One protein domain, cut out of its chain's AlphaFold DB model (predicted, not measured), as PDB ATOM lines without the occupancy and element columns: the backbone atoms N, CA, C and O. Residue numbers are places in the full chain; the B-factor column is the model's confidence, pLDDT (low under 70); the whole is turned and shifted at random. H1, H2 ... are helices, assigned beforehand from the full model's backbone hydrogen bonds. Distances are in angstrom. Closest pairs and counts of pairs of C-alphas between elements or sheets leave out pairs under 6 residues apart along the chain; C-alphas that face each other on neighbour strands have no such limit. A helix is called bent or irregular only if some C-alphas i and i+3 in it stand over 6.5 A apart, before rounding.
ATOM      1  N   GLU A 106       3.507  32.553 -21.123       91.31
ATOM      2  CA  GLU A 106       4.752  32.333 -20.370       91.31
ATOM      3  C   GLU A 106       5.957  32.159 -21.311       91.31
ATOM      4  O   GLU A 106       7.000  32.781 -21.116       91.31
ATOM      5  N   ILE A 107       5.808  31.379 -22.389       91.38
ATOM      6  CA  ILE A 107       6.847  31.201 -23.416       91.38
ATOM      7  C   ILE A 107       7.137  32.513 -24.162       91.38
ATOM      8  O   ILE A 107       8.293  32.764 -24.510       91.38
ATOM      9  N   ALA A 108       6.129  33.347 -24.431       93.75
ATOM     10  CA  ALA A 108       6.330  34.648 -25.066       93.75
ATOM     11  C   ALA A 108       7.112  35.612 -24.154       93.75
ATOM     12  O   ALA A 108       8.109  36.185 -24.594       93.75
ATOM     13  N   GLU A 109       6.731  35.717 -22.878       92.62
ATOM     14  CA  GLU A 109       7.419  36.543 -21.873       92.62
ATOM     15  C   GLU A 109       8.856  36.060 -21.612       92.62
ATOM     16  O   GLU A 109       9.786  36.868 -21.550       92.62
ATOM     17  N   LEU A 110       9.069  34.740 -21.538       93.00
ATOM     18  CA  LEU A 110      10.397  34.129 -21.437       93.00
ATOM     19  C   LEU A 110      11.276  34.443 -22.651       93.00
ATOM     20  O   LEU A 110      12.460  34.734 -22.489       93.00
ATOM     21  N   ARG A 111      10.719  34.389 -23.869       93.81
ATOM     22  CA  ARG A 111      11.450  34.732 -25.100       93.81
ATOM     23  C   ARG A 111      11.830  36.207 -25.145       93.81
ATOM     24  O   ARG A 111      12.949  36.507 -25.546       93.81
ATOM     25  N   GLU A 112      10.941  37.103 -24.718       94.88
ATOM     26  CA  GLU A 112      11.231  38.536 -24.619       94.88
ATOM     27  C   GLU A 112      12.354  38.804 -23.605       94.88
ATOM     28  O   GLU A 112      13.353  39.435 -23.945       94.88
ATOM     29  N   ALA A 113      12.245  38.260 -22.387       92.19
ATOM     30  CA  ALA A 113      13.256  38.444 -21.347       92.19
ATOM     31  C   ALA A 113      14.615  37.817 -21.716       92.19
ATOM     32  O   ALA A 113      15.663  38.376 -21.394       92.19
ATOM     33  N   LEU A 114      14.619  36.673 -22.411       92.19
ATOM     34  CA  LEU A 114      15.848  36.044 -22.896       92.19
ATOM     35  C   LEU A 114      16.487  36.842 -24.043       92.19
ATOM     36  O   LEU A 114      17.710  36.947 -24.081       92.19
ATOM     37  N   ALA A 115      15.690  37.425 -24.944       93.00
ATOM     38  CA  ALA A 115      16.192  38.331 -25.973       93.00
ATOM     39  C   ALA A 115      16.804  39.595 -25.345       93.00
ATOM     40  O   ALA A 115      17.934  39.944 -25.671       93.00
ATOM     41  N   GLU A 116      16.127  40.211 -24.368       92.06
ATOM     42  CA  GLU A 116      16.646  41.368 -23.623       92.06
ATOM     43  C   GLU A 116      17.979  41.054 -22.917       92.06
ATOM     44  O   GLU A 116      18.922  41.845 -22.989       92.06
ATOM     45  N   ALA A 117      18.083  39.889 -22.266       89.88
ATOM     46  CA  ALA A 117      19.314  39.439 -21.620       89.88
ATOM     47  C   ALA A 117      20.431  39.128 -22.633       89.88
ATOM     48  O   ALA A 117      21.585  39.481 -22.393       89.88
ATOM     49  N   SER A 118      20.096  38.511 -23.771       90.06
ATOM     50  CA  SER A 118      21.047  38.247 -24.854       90.06
ATOM     51  C   SER A 118      21.603  39.551 -25.425       90.06
ATOM     52  O   SER A 118      22.816  39.717 -25.461       90.06
ATOM     53  N   ASP A 119      20.741  40.502 -25.795       89.06
ATOM     54  CA  ASP A 119      21.137  41.806 -26.344       89.06
ATOM     55  C   ASP A 119      22.007  42.603 -25.362       89.06
ATOM     56  O   ASP A 119      22.988  43.235 -25.760       89.06
ATOM     57  N   ALA A 120      21.679  42.557 -24.066       86.38
ATOM     58  CA  ALA A 120      22.476  43.205 -23.031       86.38
ATOM     59  C   ALA A 120      23.873  42.577 -22.875       86.38
ATOM     60  O   ALA A 120      24.813  43.294 -22.545       86.38
ATOM     61  N   ILE A 121      24.028  41.271 -23.124       82.88
ATOM     62  CA  ILE A 121      25.317  40.563 -23.056       82.88
ATOM     63  C   ILE A 121      26.123  40.717 -24.357       82.88
ATOM     64  O   ILE A 121      27.348  40.837 -24.285       82.88
ATOM     65  N   SER A 122      25.475  40.777 -25.527       81.38
ATOM     66  CA  SER A 122      26.142  40.957 -26.829       81.38
ATOM     67  C   SER A 122      27.057  42.183 -26.846       81.38
ATOM     68  O   SER A 122      28.207  42.073 -27.253       81.38
ATOM     69  N   ALA A 123      26.625  43.308 -26.265       73.69
ATOM     70  CA  ALA A 123      27.446  44.518 -26.156       73.69
ATOM     71  C   ALA A 123      28.793  44.299 -25.427       73.69
ATOM     72  O   ALA A 123      29.779  44.977 -25.720       73.69
ATOM     73  N   PHE A 124      28.867  43.337 -24.497       75.62
ATOM     74  CA  PHE A 124      30.124  42.939 -23.859       75.62
ATOM     75  C   PHE A 124      30.927  41.987 -24.747       75.62
ATOM     76  O   PHE A 124      32.146  42.140 -24.833       75.62
ATOM     77  N   ALA A 125      30.270  41.036 -25.421       73.81
ATOM     78  CA  ALA A 125      30.925  40.127 -26.360       73.81
ATOM     79  C   ALA A 125      31.623  40.908 -27.487       73.81
ATOM     80  O   ALA A 125      32.823  40.728 -27.672       73.81
ATOM     81  N   ASP A 126      30.925  41.859 -28.111       72.25
ATOM     82  CA  ASP A 126      31.425  42.728 -29.190       72.25
ATOM     83  C   ASP A 126      32.567  43.666 -28.731       72.25
ATOM     84  O   ASP A 126      33.360  44.161 -29.532       72.25
ATOM     85  N   SER A 127      32.682  43.924 -27.419       69.81
ATOM     86  CA  SER A 127      33.781  44.718 -26.836       69.81
ATOM     87  C   SER A 127      35.066  43.912 -26.584       69.81
ATOM     88  O   SER A 127      36.144  44.488 -26.401       69.81
ATOM     89  N   VAL A 128      34.955  42.578 -26.562       71.00
ATOM     90  CA  VAL A 128      36.048  41.631 -26.274       71.00
ATOM     91  C   VAL A 128      36.471  40.873 -27.531       71.00
ATOM     92  O   VAL A 128      37.661  40.607 -27.702       71.00
ATOM     93  N   PHE A 129      35.522  40.552 -28.409       74.50
ATOM     94  CA  PHE A 129      35.706  39.850 -29.671       74.50
ATOM     95  C   PHE A 129      35.214  40.722 -30.824       74.50
ATOM     96  O   PHE A 129      34.151  41.327 -30.731       74.50
ATOM     97  N   ASN A 130      35.962  40.766 -31.922       70.62
ATOM     98  CA  ASN A 130      35.481  41.379 -33.159       70.62
ATOM     99  C   ASN A 130      34.584  40.412 -33.962       70.62
ATOM    100  O   ASN A 130      34.501  39.224 -33.648       70.62
ATOM    101  N   ASP A 131      33.993  40.896 -35.057       69.94
ATOM    102  CA  ASP A 131      33.119  40.129 -35.966       69.94
ATOM    103  C   ASP A 131      33.748  38.830 -36.529       69.94
ATOM    104  O   ASP A 131      33.031  37.949 -37.004       69.94
ATOM    105  N   ASN A 132      35.081  38.690 -36.488       74.50
ATOM    106  CA  ASN A 132      35.804  37.486 -36.922       74.50
ATOM    107  C   ASN A 132      36.039  36.473 -35.780       74.50
ATOM    108  O   ASN A 132      36.589  35.399 -36.022       74.50
ATOM    109  N   GLY A 133      35.657  36.805 -34.543       69.50
ATOM    110  CA  GLY A 133      35.913  36.014 -33.338       69.50
ATOM    111  C   GLY A 133      37.307  36.205 -32.726       69.50
ATOM    112  O   GLY A 133      37.645  35.507 -31.768       69.50
ATOM    113  N   ASP A 134      38.120  37.140 -33.232       75.94
ATOM    114  CA  ASP A 134      39.429  37.443 -32.646       75.94
ATOM    115  C   ASP A 134      39.266  38.304 -31.389       75.94
ATOM    116  O   ASP A 134      38.533  39.294 -31.381       75.94
ATOM    117  N   MET A 135      40.005  37.965 -30.330       73.88
ATOM    118  CA  MET A 135      39.987  38.714 -29.074       73.88
ATOM    119  C   MET A 135      40.702  40.068 -29.226       73.88
ATOM    120  O   MET A 135      41.933  40.149 -29.206       73.88
ATOM    121  N   THR A 136      39.928  41.147 -29.317       63.16
ATOM    122  CA  THR A 136      40.398  42.533 -29.403       63.16
ATOM    123  C   THR A 136      40.001  43.293 -28.142       63.16
ATOM    124  O   THR A 136      39.027  44.039 -28.145       63.16
ATOM    125  N   VAL A 137      40.754  43.101 -27.052       58.12
ATOM    126  CA  VAL A 137      40.449  43.692 -25.733       58.12
ATOM    127  C   VAL A 137      40.516  45.223 -25.789       58.12
ATOM    128  O   VAL A 137      41.583  45.821 -25.618       58.12
ATOM    129  N   ASN A 138      39.375  45.872 -26.017       59.56
ATOM    130  CA  ASN A 138      39.286  47.324 -26.053       59.56
ATOM    131  C   ASN A 138      39.029  47.843 -24.631       59.56
ATOM    132  O   ASN A 138      37.935  47.724 -24.089       59.56
ATOM    133  N   LEU A 139      40.067  48.397 -23.998       53.72
ATOM    134  CA  LEU A 139      40.086  48.722 -22.561       53.72
ATOM    135  C   LEU A 139      39.122  49.848 -22.128       53.72
ATOM    136  O   LEU A 139      39.021  50.129 -20.934       53.72
ATOM    137  N   GLY A 140      38.398  50.471 -23.062       60.31
ATOM    138  CA  GLY A 140      37.266  51.363 -22.785       60.31
ATOM    139  C   GLY A 140      36.011  50.589 -22.375       60.31
ATOM    140  O   GLY A 140      34.987  50.700 -23.041       60.31
ATOM    141  N   LEU A 141      36.128  49.770 -21.325       65.94
ATOM    142  CA  LEU A 141      35.090  48.847 -20.862       65.94
ATOM    143  C   LEU A 141      33.756  49.548 -20.566       65.94
ATOM    144  O   LEU A 141      33.726  50.704 -20.144       65.94
ATOM    145  N   ALA A 142      32.682  48.779 -20.760       67.44
ATOM    146  CA  ALA A 142      31.283  49.159 -20.595       67.44
ATOM    147  C   ALA A 142      30.996  50.015 -19.346       67.44
ATOM    148  O   ALA A 142      31.642  49.890 -18.300       67.44
ATOM    149  N   THR A 143      30.001  50.894 -19.456       77.94
ATOM    150  CA  THR A 143      29.630  51.830 -18.394       77.94
ATOM    151  C   THR A 143      28.972  51.113 -17.212       77.94
ATOM    152  O   THR A 143      28.500  49.982 -17.323       77.94
ATOM    153  N   GLY A 144      28.891  51.787 -16.060       79.94
ATOM    154  CA  GLY A 144      28.144  51.266 -14.908       79.94
ATOM    155  C   GLY A 144      26.686  50.931 -15.248       79.94
ATOM    156  O   GLY A 144      26.166  49.928 -14.763       79.94
ATOM    157  N   ASP A 145      26.067  51.714 -16.134       83.50
ATOM    158  CA  ASP A 145      24.685  51.523 -16.574       83.50
ATOM    159  C   ASP A 145      24.521  50.255 -17.429       83.50
ATOM    160  O   ASP A 145      23.517  49.554 -17.296       83.50
ATOM    161  N   ASP A 146      25.529  49.891 -18.230       81.25
ATOM    162  CA  ASP A 146      25.533  48.651 -19.018       81.25
ATOM    163  C   ASP A 146      25.576  47.410 -18.110       81.25
ATOM    164  O   ASP A 146      24.806  46.465 -18.302       81.25
ATOM    165  N   TYR A 147      26.416  47.424 -17.064       81.00
ATOM    166  CA  TYR A 147      26.448  46.352 -16.057       81.00
ATOM    167  C   TYR A 147      25.131  46.255 -15.278       81.00
ATOM    168  O   TYR A 147      24.648  45.153 -15.017       81.00
ATOM    169  N   ILE A 148      24.537  47.398 -14.917       86.62
ATOM    170  CA  ILE A 148      23.236  47.460 -14.237       86.62
ATOM    171  C   ILE A 148      22.142  46.863 -15.135       86.62
ATOM    172  O   ILE A 148      21.365  46.023 -14.673       86.62
ATOM    173  N   ARG A 149      22.107  47.235 -16.421       86.88
ATOM    174  CA  ARG A 149      21.149  46.713 -17.405       86.88
ATOM    175  C   ARG A 149      21.293  45.202 -17.585       86.88
ATOM    176  O   ARG A 149      20.299  44.492 -17.458       86.88
ATOM    177  N   ALA A 150      22.509  44.707 -17.822       86.69
ATOM    178  CA  ALA A 150      22.762  43.277 -17.987       86.69
ATOM    179  C   ALA A 150      22.380  42.471 -16.734       86.69
ATOM    180  O   ALA A 150      21.738  41.428 -16.851       86.69
ATOM    181  N   TYR A 151      22.690  42.981 -15.536       87.69
ATOM    182  CA  TYR A 151      22.291  42.354 -14.275       87.69
ATOM    183  C   TYR A 151      20.767  42.251 -14.124       87.69
ATOM    184  O   TYR A 151      20.260  41.193 -13.747       87.69
ATOM    185  N   PHE A 152      20.017  43.317 -14.417       91.44
ATOM    186  CA  PHE A 152      18.558  43.281 -14.294       91.44
ATOM    187  C   PHE A 152      17.885  42.424 -15.376       91.44
ATOM    188  O   PHE A 152      16.918  41.732 -15.054       91.44
ATOM    189  N   ALA A 153      18.415  42.394 -16.602       90.50
ATOM    190  CA  ALA A 153      17.911  41.537 -17.674       90.50
ATOM    191  C   ALA A 153      18.148  40.040 -17.383       90.50
ATOM    192  O   ALA A 153      17.201  39.252 -17.406       90.50
ATOM    193  N   ASP A 154      19.374  39.646 -17.003       89.38
ATOM    194  CA  ASP A 154      19.690  38.275 -16.563       89.38
ATOM    195  C   ASP A 154      18.842  37.872 -15.347       89.38
ATOM    196  O   ASP A 154      18.249  36.791 -15.328       89.38
ATOM    197  N   ARG A 155      18.690  38.765 -14.358       90.44
ATOM    198  CA  ARG A 155      17.830  38.520 -13.195       90.44
ATOM    199  C   ARG A 155      16.365  38.308 -13.592       90.44
ATOM    200  O   ARG A 155      15.763  37.367 -13.084       90.44
ATOM    201  N   ARG A 156      15.801  39.124 -14.494       89.75
ATOM    202  CA  ARG A 156      14.422  38.973 -15.009       89.75
ATOM    203  C   ARG A 156      14.247  37.614 -15.690       89.75
ATOM    204  O   ARG A 156      13.347  36.862 -15.317       89.75
ATOM    205  N   ALA A 157      15.140  37.269 -16.620       89.75
ATOM    206  CA  ALA A 157      15.103  35.996 -17.338       89.75
ATOM    207  C   ALA A 157      15.213  34.790 -16.385       89.75
ATOM    208  O   ALA A 157      14.423  33.852 -16.483       89.75
ATOM    209  N   ARG A 158      16.125  34.830 -15.402       88.00
ATOM    210  CA  ARG A 158      16.258  33.780 -14.375       88.00
ATOM    211  C   ARG A 158      15.048  33.669 -13.461       88.00
ATOM    212  O   ARG A 158      14.709  32.558 -13.067       88.00
ATOM    213  N   THR A 159      14.417  34.779 -13.086       88.94
ATOM    214  CA  THR A 159      13.205  34.741 -12.256       88.94
ATOM    215  C   THR A 159      12.069  34.044 -13.001       88.94
ATOM    216  O   THR A 159      11.443  33.156 -12.432       88.94
ATOM    217  N   LEU A 160      11.857  34.358 -14.281       87.50
ATOM    218  CA  LEU A 160      10.843  33.687 -15.103       87.50
ATOM    219  C   LEU A 160      11.173  32.198 -15.325       87.50
ATOM    220  O   LEU A 160      10.306  31.350 -15.144       87.50
ATOM    221  N   LEU A 161      12.434  31.856 -15.625       86.06
ATOM    222  CA  LEU A 161      12.874  30.463 -15.830       86.06
ATOM    223  C   LEU A 161      12.699  29.560 -14.598       86.06
ATOM    224  O   LEU A 161      12.591  28.346 -14.753       86.06
ATOM    225  N   ASN A 162      12.687  30.132 -13.391       85.88
ATOM    226  CA  ASN A 162      12.517  29.396 -12.135       85.88
ATOM    227  C   ASN A 162      11.077  29.457 -11.577       85.88
ATOM    228  O   ASN A 162      10.870  29.087 -10.426       85.88
ATOM    229  N   GLY A 163      10.090  29.895 -12.372       70.44
ATOM    230  CA  GLY A 163       8.670  29.888 -11.984       70.44
ATOM    231  C   GLY A 163       8.159  31.165 -11.304       70.44
ATOM    232  O   GLY A 163       7.141  31.124 -10.618       70.44
TER     233      GLY A 163
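AT A GLANCE: This is residues 106 to 163 of the 169 residues of an uncharacterized protein of Shinella sp. JR1-6 (UniProt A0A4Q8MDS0). The printed part is a helical hairpin: a long helix, H1, runs out, a long loop of residues 129 to 143 turns round at the far end, and H2 comes back with its line slanted to H1. The two helices come together in a narrow V that opens toward the loop, and the loop spans the open end. There are 58 residues printed, with two named helices in the order H1, H2 and no named strand; the class is all helix. The whole is loose, with a radius of gyration of the C-alphas of 13.3 A, and only just flat, spanning 38 by 25 by 14 A.

HOW THE PARTS SIT: H1, residues 106 to 128, and H2, residues 144 to 161, touch, with 19 pairs of C-alphas within 8 A. Their closest C-alphas are those of Ala 117 and Ala 153, 4.7 A apart. They form a hairpin and run opposite ways at a shallow tilt of 32 degrees, only just short of steep. In H2 every O i to N i+4 pair is within hydrogen-bond range; in H1 16 of 19 are.

IN THESE COORDINATES: H1 begins at C-alpha 106 at (4.752, 32.333, -20.370) and is 33.2 A long from first to last C-alpha. It has a kink of 26 degrees near residue 121; it is neither bent nor irregular, but only just: C-alphas 120 and 123 are 6.0 A apart. H2 is 25.8 A long and ends at C-alpha 161 at (12.874, 30.463, -15.830).

THE WHOLE: The two C-alphas farthest apart, those of Glu 106 and Leu 139, are 39.0 A apart, while those of Glu 106 and Gly 163 are 9.6 A apart. The printed part has no cut. The link from H1 to H2 is long, with 15 residues. The mean pLDDT of the printed part is 81.3; it is under 70 at residues 127, 131, 133 and 136 to 142.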